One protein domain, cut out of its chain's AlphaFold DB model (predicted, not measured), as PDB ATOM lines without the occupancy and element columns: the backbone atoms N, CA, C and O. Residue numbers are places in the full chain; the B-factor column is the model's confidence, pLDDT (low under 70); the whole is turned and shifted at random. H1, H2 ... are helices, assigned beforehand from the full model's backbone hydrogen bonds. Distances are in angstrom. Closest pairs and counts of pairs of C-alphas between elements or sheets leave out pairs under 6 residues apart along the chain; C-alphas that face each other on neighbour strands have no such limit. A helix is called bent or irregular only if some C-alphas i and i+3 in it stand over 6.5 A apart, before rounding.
ATOM      1  N   ALA A 119      -9.226  49.058  79.310       57.72
ATOM      2  CA  ALA A 119      -9.338  47.676  78.845       57.72
ATOM      3  C   ALA A 119      -8.693  46.662  79.796       57.72
ATOM      4  O   ALA A 119      -9.224  45.574  80.010       57.72
ATOM      5  N   LEU A 120      -7.556  47.028  80.398       59.41
ATOM      6  CA  LEU A 120      -6.911  46.196  81.413       59.41
ATOM      7  C   LEU A 120      -7.799  46.083  82.661       59.41
ATOM      8  O   LEU A 120      -7.940  44.999  83.225       59.41
ATOM      9  N   ALA A 121      -8.431  47.191  83.063       66.25
ATOM     10  CA  ALA A 121      -9.414  47.202  84.137       66.25
ATOM     11  C   ALA A 121     -10.632  46.331  83.791       66.25
ATOM     12  O   ALA A 121     -11.008  45.487  84.597       66.25
ATOM     13  N   ALA A 122     -11.186  46.455  82.581       71.69
ATOM     14  CA  ALA A 122     -12.324  45.659  82.124       71.69
ATOM     15  C   ALA A 122     -12.016  44.156  82.126       71.69
ATOM     16  O   ALA A 122     -12.813  43.368  82.629       71.69
ATOM     17  N   PHE A 123     -10.834  43.761  81.648       68.75
ATOM     18  CA  PHE A 123     -10.400  42.367  81.656       68.75
ATOM     19  C   PHE A 123     -10.189  41.832  83.080       68.75
ATOM     20  O   PHE A 123     -10.665  40.747  83.408       68.75
ATOM     21  N   ARG A 124      -9.554  42.615  83.965       75.88
ATOM     22  CA  ARG A 124      -9.393  42.277  85.392       75.88
ATOM     23  C   ARG A 124     -10.748  42.065  86.070       75.88
ATOM     24  O   ARG A 124     -10.946  41.074  86.771       75.88
ATOM     25  N   THR A 125     -11.679  42.989  85.851       80.88
ATOM     26  CA  THR A 125     -13.040  42.922  86.387       80.88
ATOM     27  C   THR A 125     -13.800  41.733  85.799       80.88
ATOM     28  O   THR A 125     -14.479  41.029  86.538       80.88
ATOM     29  N   GLN A 126     -13.636  41.432  84.509       82.94
ATOM     30  CA  GLN A 126     -14.230  40.256  83.870       82.94
ATOM     31  C   GLN A 126     -13.693  38.945  84.456       82.94
ATOM     32  O   GLN A 126     -14.491  38.065  84.769       82.94
ATOM     33  N   ALA A 127     -12.377  38.816  84.644       77.44
ATOM     34  CA  ALA A 127     -11.746  37.621  85.205       77.44
ATOM     35  C   ALA A 127     -12.127  37.384  86.676       77.44
ATOM     36  O   ALA A 127     -12.292  36.244  87.109       77.44
ATOM     37  N   PHE A 128     -12.294  38.459  87.453       85.44
ATOM     38  CA  PHE A 128     -12.828  38.358  88.808       85.44
ATOM     39  C   PHE A 128     -14.313  37.980  88.793       85.44
ATOM     40  O   PHE A 128     -14.723  37.070  89.508       85.44
ATOM     41  N   ASN A 129     -15.105  38.610  87.921       87.75
ATOM     42  CA  ASN A 129     -16.528  38.320  87.781       87.75
ATOM     43  C   ASN A 129     -16.799  36.893  87.318       87.75
ATOM     44  O   ASN A 129     -17.786  36.312  87.749       87.75
ATOM     45  N   SER A 130     -15.981  36.314  86.440       85.56
ATOM     46  CA  SER A 130     -16.193  34.964  85.901       85.56
ATOM     47  C   SER A 130     -15.855  33.845  86.889       85.56
ATOM     48  O   SER A 130     -16.172  32.685  86.631       85.56
ATOM     49  N   ALA A 131     -15.251  34.170  88.031       85.38
ATOM     50  CA  ALA A 131     -14.891  33.195  89.043       85.38
ATOM     51  C   ALA A 131     -16.127  32.463  89.619       85.38
ATOM     52  O   ALA A 131     -17.097  33.125  89.997       85.38
ATOM     53  N   PRO A 132     -16.111  31.117  89.751       91.06
ATOM     54  CA  PRO A 132     -17.282  30.353  90.198       91.06
ATOM     55  C   PRO A 132     -17.826  30.777  91.567       91.06
ATOM     56  O   PRO A 132     -19.037  30.830  91.765       91.06
ATOM     57  N   ASP A 133     -16.943  31.120  92.507       90.06
ATOM     58  CA  ASP A 133     -17.295  31.579  93.851       90.06
ATOM     59  C   ASP A 133     -17.925  32.981  93.852       90.06
ATOM     60  O   ASP A 133     -18.888  33.222  94.584       90.06
ATOM     61  N   VAL A 134     -17.449  33.868  92.976       91.38
ATOM     62  CA  VAL A 134     -18.019  35.206  92.752       91.38
ATOM     63  C   VAL A 134     -19.378  35.113  92.052       91.38
ATOM     64  O   VAL A 134     -20.330  35.772  92.465       91.38
ATOM     65  N   GLN A 135     -19.515  34.241  91.049       94.62
ATOM     66  CA  GLN A 135     -20.791  33.960  90.379       94.62
ATOM     67  C   GLN A 135     -21.816  33.340  91.332       94.62
ATOM     68  O   GLN A 135     -22.992  33.700  91.296       94.62
ATOM     69  N   ALA A 136     -21.382  32.435  92.212       92.94
ATOM     70  CA  ALA A 136     -22.242  31.862  93.240       92.94
ATOM     71  C   ALA A 136     -22.725  32.935  94.227       92.94
ATOM     72  O   ALA A 136     -23.910  32.955  94.550       92.94
ATOM     73  N   LEU A 137     -21.841  33.846  94.661       94.06
ATOM     74  CA  LEU A 137     -22.219  34.971  95.521       94.06
ATOM     75  C   LEU A 137     -23.191  35.919  94.809       94.06
ATOM     76  O   LEU A 137     -24.211  36.269  95.385       94.06
ATOM     77  N   ARG A 138     -22.939  36.251  93.535       96.56
ATOM     78  CA  ARG A 138     -23.826  37.084  92.707       96.56
ATOM     79  C   ARG A 138     -25.252  36.540  92.636       96.56
ATOM     80  O   ARG A 138     -26.196  37.322  92.620       96.56
ATOM     81  N   ARG A 139     -25.405  35.214  92.558       96.50
ATOM     82  CA  ARG A 139     -26.716  34.547  92.510       96.50
ATOM     83  C   ARG A 139     -27.391  34.492  93.879       96.50
ATOM     84  O   ARG A 139     -28.603  34.644  93.937       96.50
ATOM     85  N   SER A 140     -26.631  34.249  94.950       96.56
ATOM     86  CA  SER A 140     -27.198  34.082  96.295       96.56
ATOM     87  C   SER A 140     -27.463  35.401  97.023       96.56
ATOM     88  O   SER A 140     -28.411  35.476  97.792       96.56
ATOM     89  N   ASP A 141     -26.615  36.410  96.817       96.69
ATOM     90  CA  ASP A 141     -26.678  37.701  97.507       96.69
ATOM     91  C   ASP A 141     -26.123  38.832  96.608       96.69
ATOM     92  O   ASP A 141     -24.920  39.124  96.611       96.69
ATOM     93  N   PRO A 142     -26.986  39.473  95.793       95.56
ATOM     94  CA  PRO A 142     -26.577  40.538  94.876       95.56
ATOM     95  C   PRO A 142     -26.020  41.785  95.576       95.56
ATOM     96  O   PRO A 142     -25.145  42.457  95.023       95.56
ATOM     97  N   THR A 143     -26.511  42.094  96.781       94.75
ATOM     98  CA  THR A 143     -26.060  43.246  97.578       94.75
ATOM     99  C   THR A 143     -24.627  43.034  98.039       94.75
ATOM    100  O   THR A 143     -23.767  43.898  97.861       94.75
ATOM    101  N   GLU A 144     -24.351  41.853  98.579       95.06
ATOM    102  CA  GLU A 144     -23.021  41.477  99.038       95.06
ATOM    103  C   GLU A 144     -22.026  41.350  97.877       95.06
ATOM    104  O   GLU A 144     -20.876  41.782  97.977       95.06
ATOM    105  N   TYR A 145     -22.482  40.849  96.728       95.19
ATOM    106  CA  TYR A 145     -21.702  40.873  95.495       95.19
ATOM    107  C   TYR A 145     -21.311  42.302  95.081       95.19
ATOM    108  O   TYR A 145     -20.152  42.540  94.739       95.19
ATOM    109  N   ALA A 146     -22.224  43.277  95.154       93.44
ATOM    110  CA  ALA A 146     -21.911  44.669  94.824       93.44
ATOM    111  C   ALA A 146     -20.851  45.269  95.771       93.44
ATOM    112  O   ALA A 146     -19.931  45.957  95.313       93.44
ATOM    113  N   LYS A 147     -20.923  44.958  97.074       92.62
ATOM    114  CA  LYS A 147     -19.888  45.341  98.049       92.62
ATOM    115  C   LYS A 147     -18.538  44.703  97.716       92.62
ATOM    116  O   LYS A 147     -17.524  45.404  97.699       92.62
ATOM    117  N   LEU A 148     -18.523  43.405  97.394       91.06
ATOM    118  CA  LEU A 148     -17.315  42.679  96.995       91.06
ATOM    119  C   LEU A 148     -16.664  43.299  95.751       91.06
ATOM    120  O   LEU A 148     -15.449  43.496  95.736       91.06
ATOM    121  N   MET A 149     -17.456  43.654  94.735       92.25
ATOM    122  CA  MET A 149     -16.954  44.311  93.523       92.25
ATOM    123  C   MET A 149     -16.349  45.682  93.819       92.25
ATOM    124  O   MET A 149     -15.246  45.977  93.366       92.25
ATOM    125  N   SER A 150     -17.014  46.485  94.655       89.88
ATOM    126  CA  SER A 150     -16.485  47.781  95.088       89.88
ATOM    127  C   SER A 150     -15.160  47.643  95.848       89.88
ATOM    128  O   SER A 150     -14.229  48.424  95.627       89.88
ATOM    129  N   ALA A 151     -15.050  46.640  96.724       86.00
ATOM    130  CA  ALA A 151     -13.818  46.346  97.449       86.00
ATOM    131  C   ALA A 151     -12.698  45.904  96.492       86.00
ATOM    132  O   ALA A 151     -11.573  46.400  96.592       86.00
ATOM    133  N   PHE A 152     -13.011  45.026  95.533       86.25
ATOM    134  CA  PHE A 152     -12.074  44.534  94.525       86.25
ATOM    135  C   PHE A 152     -11.521  45.655  93.639       86.25
ATOM    136  O   PHE A 152     -10.300  45.805  93.529       86.25
ATOM    137  N   ASP A 153     -12.389  46.493  93.069       84.19
ATOM    138  CA  ASP A 153     -11.972  47.593  92.196       84.19
ATOM    139  C   ASP A 153     -11.055  48.583  92.932       84.19
ATOM    140  O   ASP A 153     -10.068  49.066  92.370       84.19
ATOM    141  N   ARG A 154     -11.310  48.815  94.229       82.88
ATOM    142  CA  ARG A 154     -10.505  49.696  95.094       82.88
ATOM    143  C   ARG A 154      -9.201  49.092  95.605       82.88
ATOM    144  O   ARG A 154      -8.354  49.850  96.087       82.88
ATOM    145  N   MET A 155      -9.018  47.773  95.560       76.62
ATOM    146  CA  MET A 155      -7.701  47.172  95.819       76.62
ATOM    147  C   MET A 155      -6.721  47.450  94.679       76.62
ATOM    148  O   MET A 155      -5.509  47.398  94.895       76.62
ATOM    149  N   ASN A 156      -7.251  47.786  93.498       71.38
ATOM    150  CA  ASN A 156      -6.499  48.171  92.317       71.38
ATOM    151  C   ASN A 156      -5.322  47.226  92.034       71.38
ATOM    152  O   ASN A 156      -4.184  47.669  91.883       71.38
ATOM    153  N   PHE A 157      -5.586  45.916  91.999       68.75
ATOM    154  CA  PHE A 157      -4.555  44.962  91.606       68.75
ATOM    155  C   PHE A 157      -4.017  45.346  90.231       68.75
ATOM    156  O   PHE A 157      -4.786  45.538  89.282       68.75
ATOM    157  N   ALA A 158      -2.698  45.483  90.146       55.25
ATOM    158  CA  ALA A 158      -2.032  45.903  88.926       55.25
ATOM    159  C   ALA A 158      -2.115  44.839  87.813       55.25
ATOM    160  O   ALA A 158      -1.918  45.184  86.648       55.25
ATOM    161  N   TYR A 159      -2.443  43.580  88.145       58.97
ATOM    162  CA  TYR A 159      -2.509  42.479  87.180       58.97
ATOM    163  C   TYR A 159      -3.769  41.635  87.293       58.97
ATOM    164  O   TYR A 159      -4.484  41.622  88.297       58.97
ATOM    165  N   ASN A 160      -3.999  40.908  86.206       51.66
ATOM    166  CA  ASN A 160      -4.938  39.815  86.157       51.66
ATOM    167  C   ASN A 160      -4.431  38.631  87.000       51.66
ATOM    168  O   ASN A 160      -3.232  38.380  87.085       51.66
ATOM    169  N   ILE A 161      -5.350  37.879  87.602       51.31
ATOM    170  CA  ILE A 161      -5.060  36.737  88.489       51.31
ATOM    171  C   ILE A 161      -4.547  35.510  87.693       51.31
ATOM    172  O   ILE A 161      -4.183  34.489  88.281       51.31
ATOM    173  N   SER A 162      -4.507  35.591  86.359       41.25
ATOM    174  CA  SER A 162      -4.067  34.512  85.467       41.25
ATOM    175  C   SER A 162      -2.728  34.731  84.757       41.25
ATOM    176  O   SER A 162      -2.224  33.754  84.218       41.25
ATOM    177  N   ASP A 163      -2.134  35.933  84.761       48.47
ATOM    178  CA  ASP A 163      -1.018  36.246  83.846       48.47
ATOM    179  C   ASP A 163       0.259  36.693  84.579       48.47
ATOM    180  O   ASP A 163       0.206  37.351  85.622       48.47
ATOM    181  N   HIS A 164       1.419  36.363  83.997       48.56
ATOM    182  CA  HIS A 164       2.753  36.698  84.508       48.56
ATOM    183  C   HIS A 164       2.934  38.217  84.749       48.56
ATOM    184  O   HIS A 164       2.729  39.014  83.823       48.56
ATOM    185  N   PRO A 165       3.356  38.656  85.952       48.34
ATOM    186  CA  PRO A 165       3.532  40.071  86.266       48.34
ATOM    187  C   PRO A 165       4.677  40.699  85.467       48.34
ATOM    188  O   PRO A 165       5.843  40.330  85.594       48.34
ATOM    189  N   ILE A 166       4.364  41.748  84.708       48.50
ATOM    190  CA  ILE A 166       5.360  42.610  84.054       48.50
ATOM    191  C   ILE A 166       5.610  43.837  84.951       48.50
ATOM    192  O   ILE A 166       5.323  44.966  84.555       48.50
ATOM    193  N   LEU A 167       6.026  43.629  86.207       52.00
ATOM    194  CA  LEU A 167       6.516  44.707  87.093       52.00
ATOM    195  C   LEU A 167       8.026  44.876  86.939       52.00
ATOM    196  O   LEU A 167       8.680  43.949  86.483       52.00
ATOM    197  N   HIS A 168       8.607  46.011  87.327       51.38
ATOM    198  CA  HIS A 168      10.036  46.051  87.671       51.38
ATOM    199  C   HIS A 168      10.256  45.334  89.017       51.38
ATOM    200  O   HIS A 168       9.342  45.283  89.831       51.38
ATOM    201  N   THR A 169      11.443  44.796  89.301       51.88
ATOM    202  CA  THR A 169      11.706  44.039  90.547       51.88
ATOM    203  C   THR A 169      11.405  44.843  91.807       51.88
ATOM    204  O   THR A 169      10.716  44.365  92.700       51.88
ATOM    205  N   SER A 170      11.843  46.101  91.855       49.56
ATOM    206  CA  SER A 170      11.532  47.017  92.962       49.56
ATOM    207  C   SER A 170      10.027  47.253  93.136       49.56
ATOM    208  O   SER A 170       9.537  47.352  94.258       49.56
ATOM    209  N   GLU A 171       9.269  47.309  92.042       55.88
ATOM    210  CA  GLU A 171       7.816  47.463  92.093       55.88
ATOM    211  C   GLU A 171       7.116  46.169  92.477       55.88
ATOM    212  O   GLU A 171       6.089  46.221  93.135       55.88
ATOM    213  N   LEU A 172       7.662  45.028  92.075       62.78
ATOM    214  CA  LEU A 172       7.176  43.711  92.438       62.78
ATOM    215  C   LEU A 172       7.343  43.488  93.944       62.78
ATOM    216  O   LEU A 172       6.371  43.148  94.608       62.78
ATOM    217  N   ILE A 173       8.508  43.832  94.502       66.12
ATOM    218  CA  ILE A 173       8.759  43.860  95.952       66.12
ATOM    219  C   ILE A 173       7.786  44.817  96.656       66.12
ATOM    220  O   ILE A 173       7.147  44.444  97.642       66.12
ATOM    221  N   ARG A 174       7.622  46.044  96.138       72.44
ATOM    222  CA  ARG A 174       6.677  47.024  96.698       72.44
ATOM    223  C   ARG A 174       5.237  46.517  96.652       72.44
ATOM    224  O   ARG A 174       4.489  46.700  97.610       72.44
ATOM    225  N   GLU A 175       4.837  45.906  95.542       74.19
ATOM    226  CA  GLU A 175       3.482  45.411  95.344       74.19
ATOM    227  C   GLU A 175       3.214  44.236  96.285       74.19
ATOM    228  O   GLU A 175       2.221  44.312  97.007       74.19
ATOM    229  N   ILE A 176       4.129  43.258  96.392       74.62
ATOM    230  CA  ILE A 176       4.086  42.153  97.373       74.62
ATOM    231  C   ILE A 176       3.862  42.703  98.785       74.62
ATOM    232  O   ILE A 176       2.905  42.314  99.458       74.62
ATOM    233  N   GLY A 177       4.673  43.681  99.204       75.00
ATOM    234  CA  GLY A 177       4.547  44.312 100.521       75.00
ATOM    235  C   GLY A 177       3.229  45.069 100.736       75.00
ATOM    236  O   GLY A 177       2.796  45.247 101.873       75.00
ATOM    237  N   SER A 178       2.554  45.490  99.662       78.44
ATOM    238  CA  SER A 178       1.324  46.291  99.725       78.44
ATOM    239  C   SER A 178       0.022  45.485  99.658       78.44
ATOM    240  O   SER A 178      -1.022  46.005 100.062       78.44
ATOM    241  N   VAL A 179       0.053  44.221  99.208       76.06
ATOM    242  CA  VAL A 179      -1.155  43.383  99.065       76.06
ATOM    243  C   VAL A 179      -1.865  43.195 100.407       76.06
ATOM    244  O   VAL A 179      -3.067  43.448 100.514       76.06
ATOM    245  N   GLN A 180      -1.129  42.802 101.449       77.81
ATOM    246  CA  GLN A 180      -1.695  42.532 102.777       77.81
ATOM    247  C   GLN A 180      -2.253  43.796 103.465       77.81
ATOM    248  O   GLN A 180      -3.383  43.747 103.963       77.81
ATOM    249  N   PRO A 181      -1.548  44.950 103.469       79.06
ATOM    250  CA  PRO A 181      -2.111  46.213 103.949       79.06
ATOM    251  C   PRO A 181      -3.389  46.639 103.218       79.06
ATOM    252  O   PRO A 181      -4.367  47.004 103.875       79.06
ATOM    253  N   ARG A 182      -3.424  46.554 101.876       78.38
ATOM    254  CA  ARG A 182      -4.621  46.909 101.091       78.38
ATOM    255  C   ARG A 182      -5.793  45.990 101.430       78.38
ATOM    256  O   ARG A 182      -6.892  46.487 101.650       78.38
ATOM    257  N   LEU A 183      -5.555  44.681 101.540       77.12
ATOM    258  CA  LEU A 183      -6.580  43.716 101.938       77.12
ATOM    259  C   LEU A 183      -7.161  44.061 103.318       77.12
ATOM    260  O   LEU A 183      -8.372  44.212 103.447       77.12
ATOM    261  N   LYS A 184      -6.313  44.260 104.337       77.38
ATOM    262  CA  LYS A 184      -6.761  44.598 105.703       77.38
ATOM    263  C   LYS A 184      -7.580  45.887 105.759       77.38
ATOM    264  O   LYS A 184      -8.562  45.943 106.495       77.38
ATOM    265  N   MET A 185      -7.188  46.906 104.994       78.75
ATOM    266  CA  MET A 185      -7.919  48.171 104.917       78.75
ATOM    267  C   MET A 185      -9.307  47.971 104.291       78.75
ATOM    268  O   MET A 185     -10.308  48.386 104.863       78.75
ATOM    269  N   ARG A 186      -9.396  47.247 103.169       77.62
ATOM    270  CA  ARG A 186     -10.669  47.060 102.450       77.62
ATOM    271  C   ARG A 186     -11.653  46.130 103.142       77.62
ATOM    272  O   ARG A 186     -12.852  46.359 103.050       77.62
ATOM    273  N   LEU A 187     -11.166  45.130 103.875       77.19
ATOM    274  CA  LEU A 187     -12.037  44.291 104.702       77.19
ATOM    275  C   LEU A 187     -12.777  45.115 105.772       77.19
ATOM    276  O   LEU A 187     -13.896  44.764 106.127       77.19
ATOM    277  N   ARG A 188     -12.180  46.215 106.256       80.75
ATOM    278  CA  ARG A 188     -12.807  47.126 107.228       80.75
ATOM    279  C   ARG A 188     -13.739  48.148 106.574       80.75
ATOM    280  O   ARG A 188     -14.792  48.426 107.130       80.75
ATOM    281  N   ASP A 189     -13.364  48.682 105.413       84.75
ATOM    282  CA  ASP A 189     -14.094  49.780 104.756       84.75
ATOM    283  C   ASP A 189     -15.459  49.368 104.171       84.75
ATOM    284  O   ASP A 189     -16.331  50.218 103.993       84.75
ATOM    285  N   HIS A 190     -15.641  48.091 103.819       83.25
ATOM    286  CA  HIS A 190     -16.773  47.641 102.993       83.25
ATOM    287  C   HIS A 190     -17.829  46.811 103.726       83.25
ATOM    288  O   HIS A 190     -18.801  46.413 103.084       83.25
ATOM    289  N   ASP A 191     -17.655  46.560 105.030       90.31
ATOM    290  CA  ASP A 191     -18.558  45.731 105.849       90.31
ATOM    291  C   ASP A 191     -18.987  44.447 105.110       90.31
ATOM    292  O   ASP A 191     -20.163  44.209 104.808       90.31
ATOM    293  N   LEU A 192     -17.972  43.687 104.690       90.06
ATOM    294  CA  LEU A 192     -18.124  42.454 103.924       90.06
ATOM    295  C   LEU A 192     -18.486  41.299 104.861       90.06
ATOM    296  O   LEU A 192     -17.859  41.116 105.904       90.06
ATOM    297  N   SER A 193     -19.421  40.456 104.443       92.56
ATOM    298  CA  SER A 193     -19.709  39.150 105.034       92.56
ATOM    299  C   SER A 193     -18.464  38.261 105.076       92.56
ATOM    300  O   SER A 193     -17.592  38.332 104.207       92.56
ATOM    301  N   ALA A 194     -18.415  37.324 106.028       92.31
ATOM    302  CA  ALA A 194     -17.311  36.365 106.146       92.31
ATOM    303  C   ALA A 194     -17.023  35.609 104.830       92.31
ATOM    304  O   ALA A 194     -15.868  35.349 104.495       92.31
ATOM    305  N   ARG A 195     -18.065  35.316 104.039       91.88
ATOM    306  CA  ARG A 195     -17.935  34.655 102.733       91.88
ATOM    307  C   ARG A 195     -17.246  35.547 101.696       91.88
ATOM    308  O   ARG A 195     -16.357  35.071 100.994       91.88
ATOM    309  N   ALA A 196     -17.625  36.820 101.589       88.44
ATOM    310  CA  ALA A 196     -16.982  37.761 100.670       88.44
ATOM    311  C   ALA A 196     -15.540  38.086 101.096       88.44
ATOM    312  O   ALA A 196     -14.650  38.168 100.245       88.44
ATOM    313  N   GLN A 197     -15.292  38.190 102.406       90.19
ATOM    314  CA  GLN A 197     -13.948  38.342 102.964       90.19
ATOM    315  C   GLN A 197     -13.033  37.168 102.577       90.19
ATOM    316  O   GLN A 197     -11.908  37.395 102.131       90.19
ATOM    317  N   ASP A 198     -13.518  35.923 102.677       91.25
ATOM    318  CA  ASP A 198     -12.758  34.728 102.283       91.25
ATOM    319  C   ASP A 198     -12.442  34.701 100.776       91.25
ATOM    320  O   ASP A 198     -11.302  34.438 100.379       91.25
ATOM    321  N   ILE A 199     -13.414  35.051  99.920       88.31
ATOM    322  CA  ILE A 199     -13.191  35.180  98.468       88.31
ATOM    323  C   ILE A 199     -12.065  36.184  98.196       88.31
ATOM    324  O   ILE A 199     -11.099  35.860  97.496       88.31
ATOM    325  N   LEU A 200     -12.143  37.380  98.784       86.50
ATOM    326  CA  LEU A 200     -11.149  38.433  98.584       86.50
ATOM    327  C   LEU A 200      -9.762  38.016  99.098       86.50
ATOM    328  O   LEU A 200      -8.761  38.207  98.406       86.50
ATOM    329  N   ALA A 201      -9.702  37.379 100.269       87.31
ATOM    330  CA  ALA A 201      -8.463  36.911 100.881       87.31
ATOM    331  C   ALA A 201      -7.788  35.787 100.079       87.31
ATOM    332  O   ALA A 201      -6.565  35.792  99.919       87.31
ATOM    333  N   ARG A 202      -8.547  34.824  99.535       88.69
ATOM    334  CA  ARG A 202      -7.997  33.782  98.644       88.69
ATOM    335  C   ARG A 202      -7.427  34.379  97.361       88.69
ATOM    336  O   ARG A 202      -6.346  33.982  96.930       88.69
ATOM    337  N   ARG A 203      -8.115  35.359  96.772       84.75
ATOM    338  CA  ARG A 203      -7.664  36.037  95.546       84.75
ATOM    339  C   ARG A 203      -6.416  36.883  95.793       84.75
ATOM    340  O   ARG A 203      -5.479  36.797  95.007       84.75
ATOM    341  N   ALA A 204      -6.366  37.611  96.907       83.19
ATOM    342  CA  ALA A 204      -5.182  38.358  97.326       83.19
ATOM    343  C   ALA A 204      -3.973  37.439  97.569       83.19
ATOM    344  O   ALA A 204      -2.888  37.735  97.079       83.19
ATOM    345  N   ARG A 205      -4.162  36.291  98.241       85.62
ATOM    346  CA  ARG A 205      -3.103  35.282  98.431       85.62
ATOM    347  C   ARG A 205      -2.587  34.722  97.109       85.62
ATOM    348  O   ARG A 205      -1.381  34.661  96.918       85.62
ATOM    349  N   ARG A 206      -3.484  34.366  96.180       83.25
ATOM    350  CA  ARG A 206      -3.090  33.891  94.844       83.25
ATOM    351  C   ARG A 206      -2.329  34.961  94.056       83.25
ATOM    352  O   ARG A 206      -1.353  34.653  93.387       83.25
ATOM    353  N   TYR A 207      -2.768  36.214  94.120       80.12
ATOM    354  CA  TYR A 207      -2.057  37.321  93.481       80.12
ATOM    355  C   TYR A 207      -0.657  37.504  94.083       80.12
ATOM    356  O   TYR A 207       0.318  37.584  93.344       80.12
ATOM    357  N   GLN A 208      -0.545  37.476  95.413       82.38
ATOM    358  CA  GLN A 208       0.736  37.529  96.112       82.38
ATOM    359  C   GLN A 208       1.658  36.369  95.707       82.38
ATOM    360  O   GLN A 208       2.806  36.626  95.367       82.38
ATOM    361  N   SER A 209       1.162  35.128  95.640       81.88
ATOM    362  CA  SER A 209       1.984  33.980  95.232       81.88
ATOM    363  C   SER A 209       2.469  34.084  93.785       81.88
ATOM    364  O   SER A 209       3.576  33.659  93.482       81.88
ATOM    365  N   ILE A 210       1.665  34.660  92.882       76.06
ATOM    366  CA  ILE A 210       2.088  34.931  91.498       76.06
ATOM    367  C   ILE A 210       3.213  35.973  91.479       76.06
ATOM    368  O   ILE A 210       4.193  35.800  90.759       76.06
ATOM    369  N   LEU A 211       3.095  37.039  92.277       75.12
ATOM    370  CA  LEU A 211       4.151  38.043  92.403       75.12
ATOM    371  C   LEU A 211       5.428  37.447  93.011       75.12
ATOM    372  O   LEU A 211       6.509  37.703  92.504       75.12
ATOM    373  N   GLU A 212       5.321  36.637  94.061       81.50
ATOM    374  CA  GLU A 212       6.466  35.987  94.710       81.50
ATOM    375  C   GLU A 212       7.147  34.969  93.789       81.50
ATOM    376  O   GLU A 212       8.371  34.966  93.689       81.50
ATOM    377  N   ALA A 213       6.378  34.158  93.056       77.50
ATOM    378  CA  ALA A 213       6.919  33.235  92.061       77.50
ATOM    379  C   ALA A 213       7.642  33.983  90.932       77.50
ATOM    380  O   ALA A 213       8.715  33.571  90.497       77.50
ATOM    381  N   GLU A 214       7.093  35.115  90.492       72.44
ATOM    382  CA  GLU A 214       7.739  35.985  89.515       72.44
ATOM    383  C   GLU A 214       9.029  36.609  90.067       72.44
ATOM    384  O   GLU A 214      10.015  36.701  89.337       72.44
ATOM    385  N   LEU A 215       9.056  37.004  91.347       75.69
ATOM    386  CA  LEU A 215      10.261  37.519  92.003       75.69
ATOM    387  C   LEU A 215      11.341  36.448  92.025       75.69
ATOM    388  O   LEU A 215      12.438  36.668  91.521       75.69
ATOM    389  N   ALA A 216      10.980  35.275  92.548       77.75
ATOM    390  CA  ALA A 216      11.864  34.134  92.679       77.75
ATOM    391  C   ALA A 216      12.427  33.729  91.316       77.75
ATOM    392  O   ALA A 216      13.635  33.567  91.183       77.75
ATOM    393  N   ARG A 217      11.578  33.661  90.279       71.19
ATOM    394  CA  ARG A 217      11.996  33.405  88.893       71.19
ATOM    395  C   ARG A 217      13.026  34.424  88.408       71.19
ATOM    396  O   ARG A 217      14.007  34.056  87.769       71.19
ATOM    397  N   ARG A 218      12.827  35.709  88.704       67.31
ATOM    398  CA  ARG A 218      13.720  36.784  88.249       67.31
ATOM    399  C   ARG A 218      15.038  36.858  89.009       67.31
ATOM    400  O   ARG A 218      16.019  37.342  88.444       67.31
ATOM    401  N   GLU A 219      15.040  36.417  90.260       68.12
ATOM    402  CA  GLU A 219      16.209  36.381  91.137       68.12
ATOM    403  C   GLU A 219      17.069  35.124  90.948       68.12
ATOM    404  O   GLU A 219      18.168  35.060  91.505       68.12
ATOM    405  N   GLN A 220      16.633  34.156  90.129       69.81
ATOM    406  CA  GLN A 220      17.451  32.987  89.809       69.81
ATOM    407  C   GLN A 220      18.810  33.416  89.216       69.81
ATOM    408  O   GLN A 220      18.850  34.208  88.268       69.81
TER     409      GLN A 220
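Overview. This is residues 119 to 220 of the 529 residues of an uncharacterized protein of Rhodovulum sulfidophilum (UniProt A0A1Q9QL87). One long helix, H5, runs along most of an elongated body, and the bent helix H4 folds back beside it, with both arms, H4a and H4b, packing on H5. Near where H5 begins, H3, H4b and H5 make an up-and-down bundle, each running against the one before it; H2 folds back on H3, and H1 sits near H3. The 102 printed residues have five named helices, H1 to H5 in chain order, and no named strand: the class is all helix. The whole is compact, with a radius of gyration of the C-alphas of 13.9 A, and spans 45 by 25 by 20 A.

Along the chain. Find C-alpha 194 at (-17.311, 36.365, 106.146); from there H5 runs 36.7 A to C-alpha 219 at (16.209, 36.381, 91.137). H4, residues 169 to 189, is one helix by its hydrogen bonds but bent, with C-alphas 177 and 180 6.9 A apart; its arms are H4a, residues 169 to 177, 12.3 A, and H4b, residues 180 to 189, 14.5 A. H3 is residues 142 to 155, 20.0 A, H2 is residues 132 to 140, 12.2 A, and H1, residues 119 to 129, 14.8 A, begins at (-9.338, 47.676, 78.845).

Arrangement. Look along H5: its residues 208 to 218 touch H4a, closest at the C-alphas of Ile 176 and Gln 208, 5.8 A. H4b and H5 form a hairpin at a shallow tilt of 18 degrees. H3 touches H5, closest at the C-alphas of Leu 148 and Ala 196, 6.1 A. H1 and H5 are apart. Every O i to N i+4 pair is within hydrogen-bond range in H1, H2, H3, H4a and H5; in H4b 5 of 6 are.

Size, cuts and confidence. The farthest C-alphas, those of Thr 143 and Gln 220, are 45.4 A apart. The printed part has no cut; the link from H3 to H4, residues 156 to 168, is long. Look for pLDDT under 70 at residues 119 to 121, 123, 157 to 173 and 218 to 220.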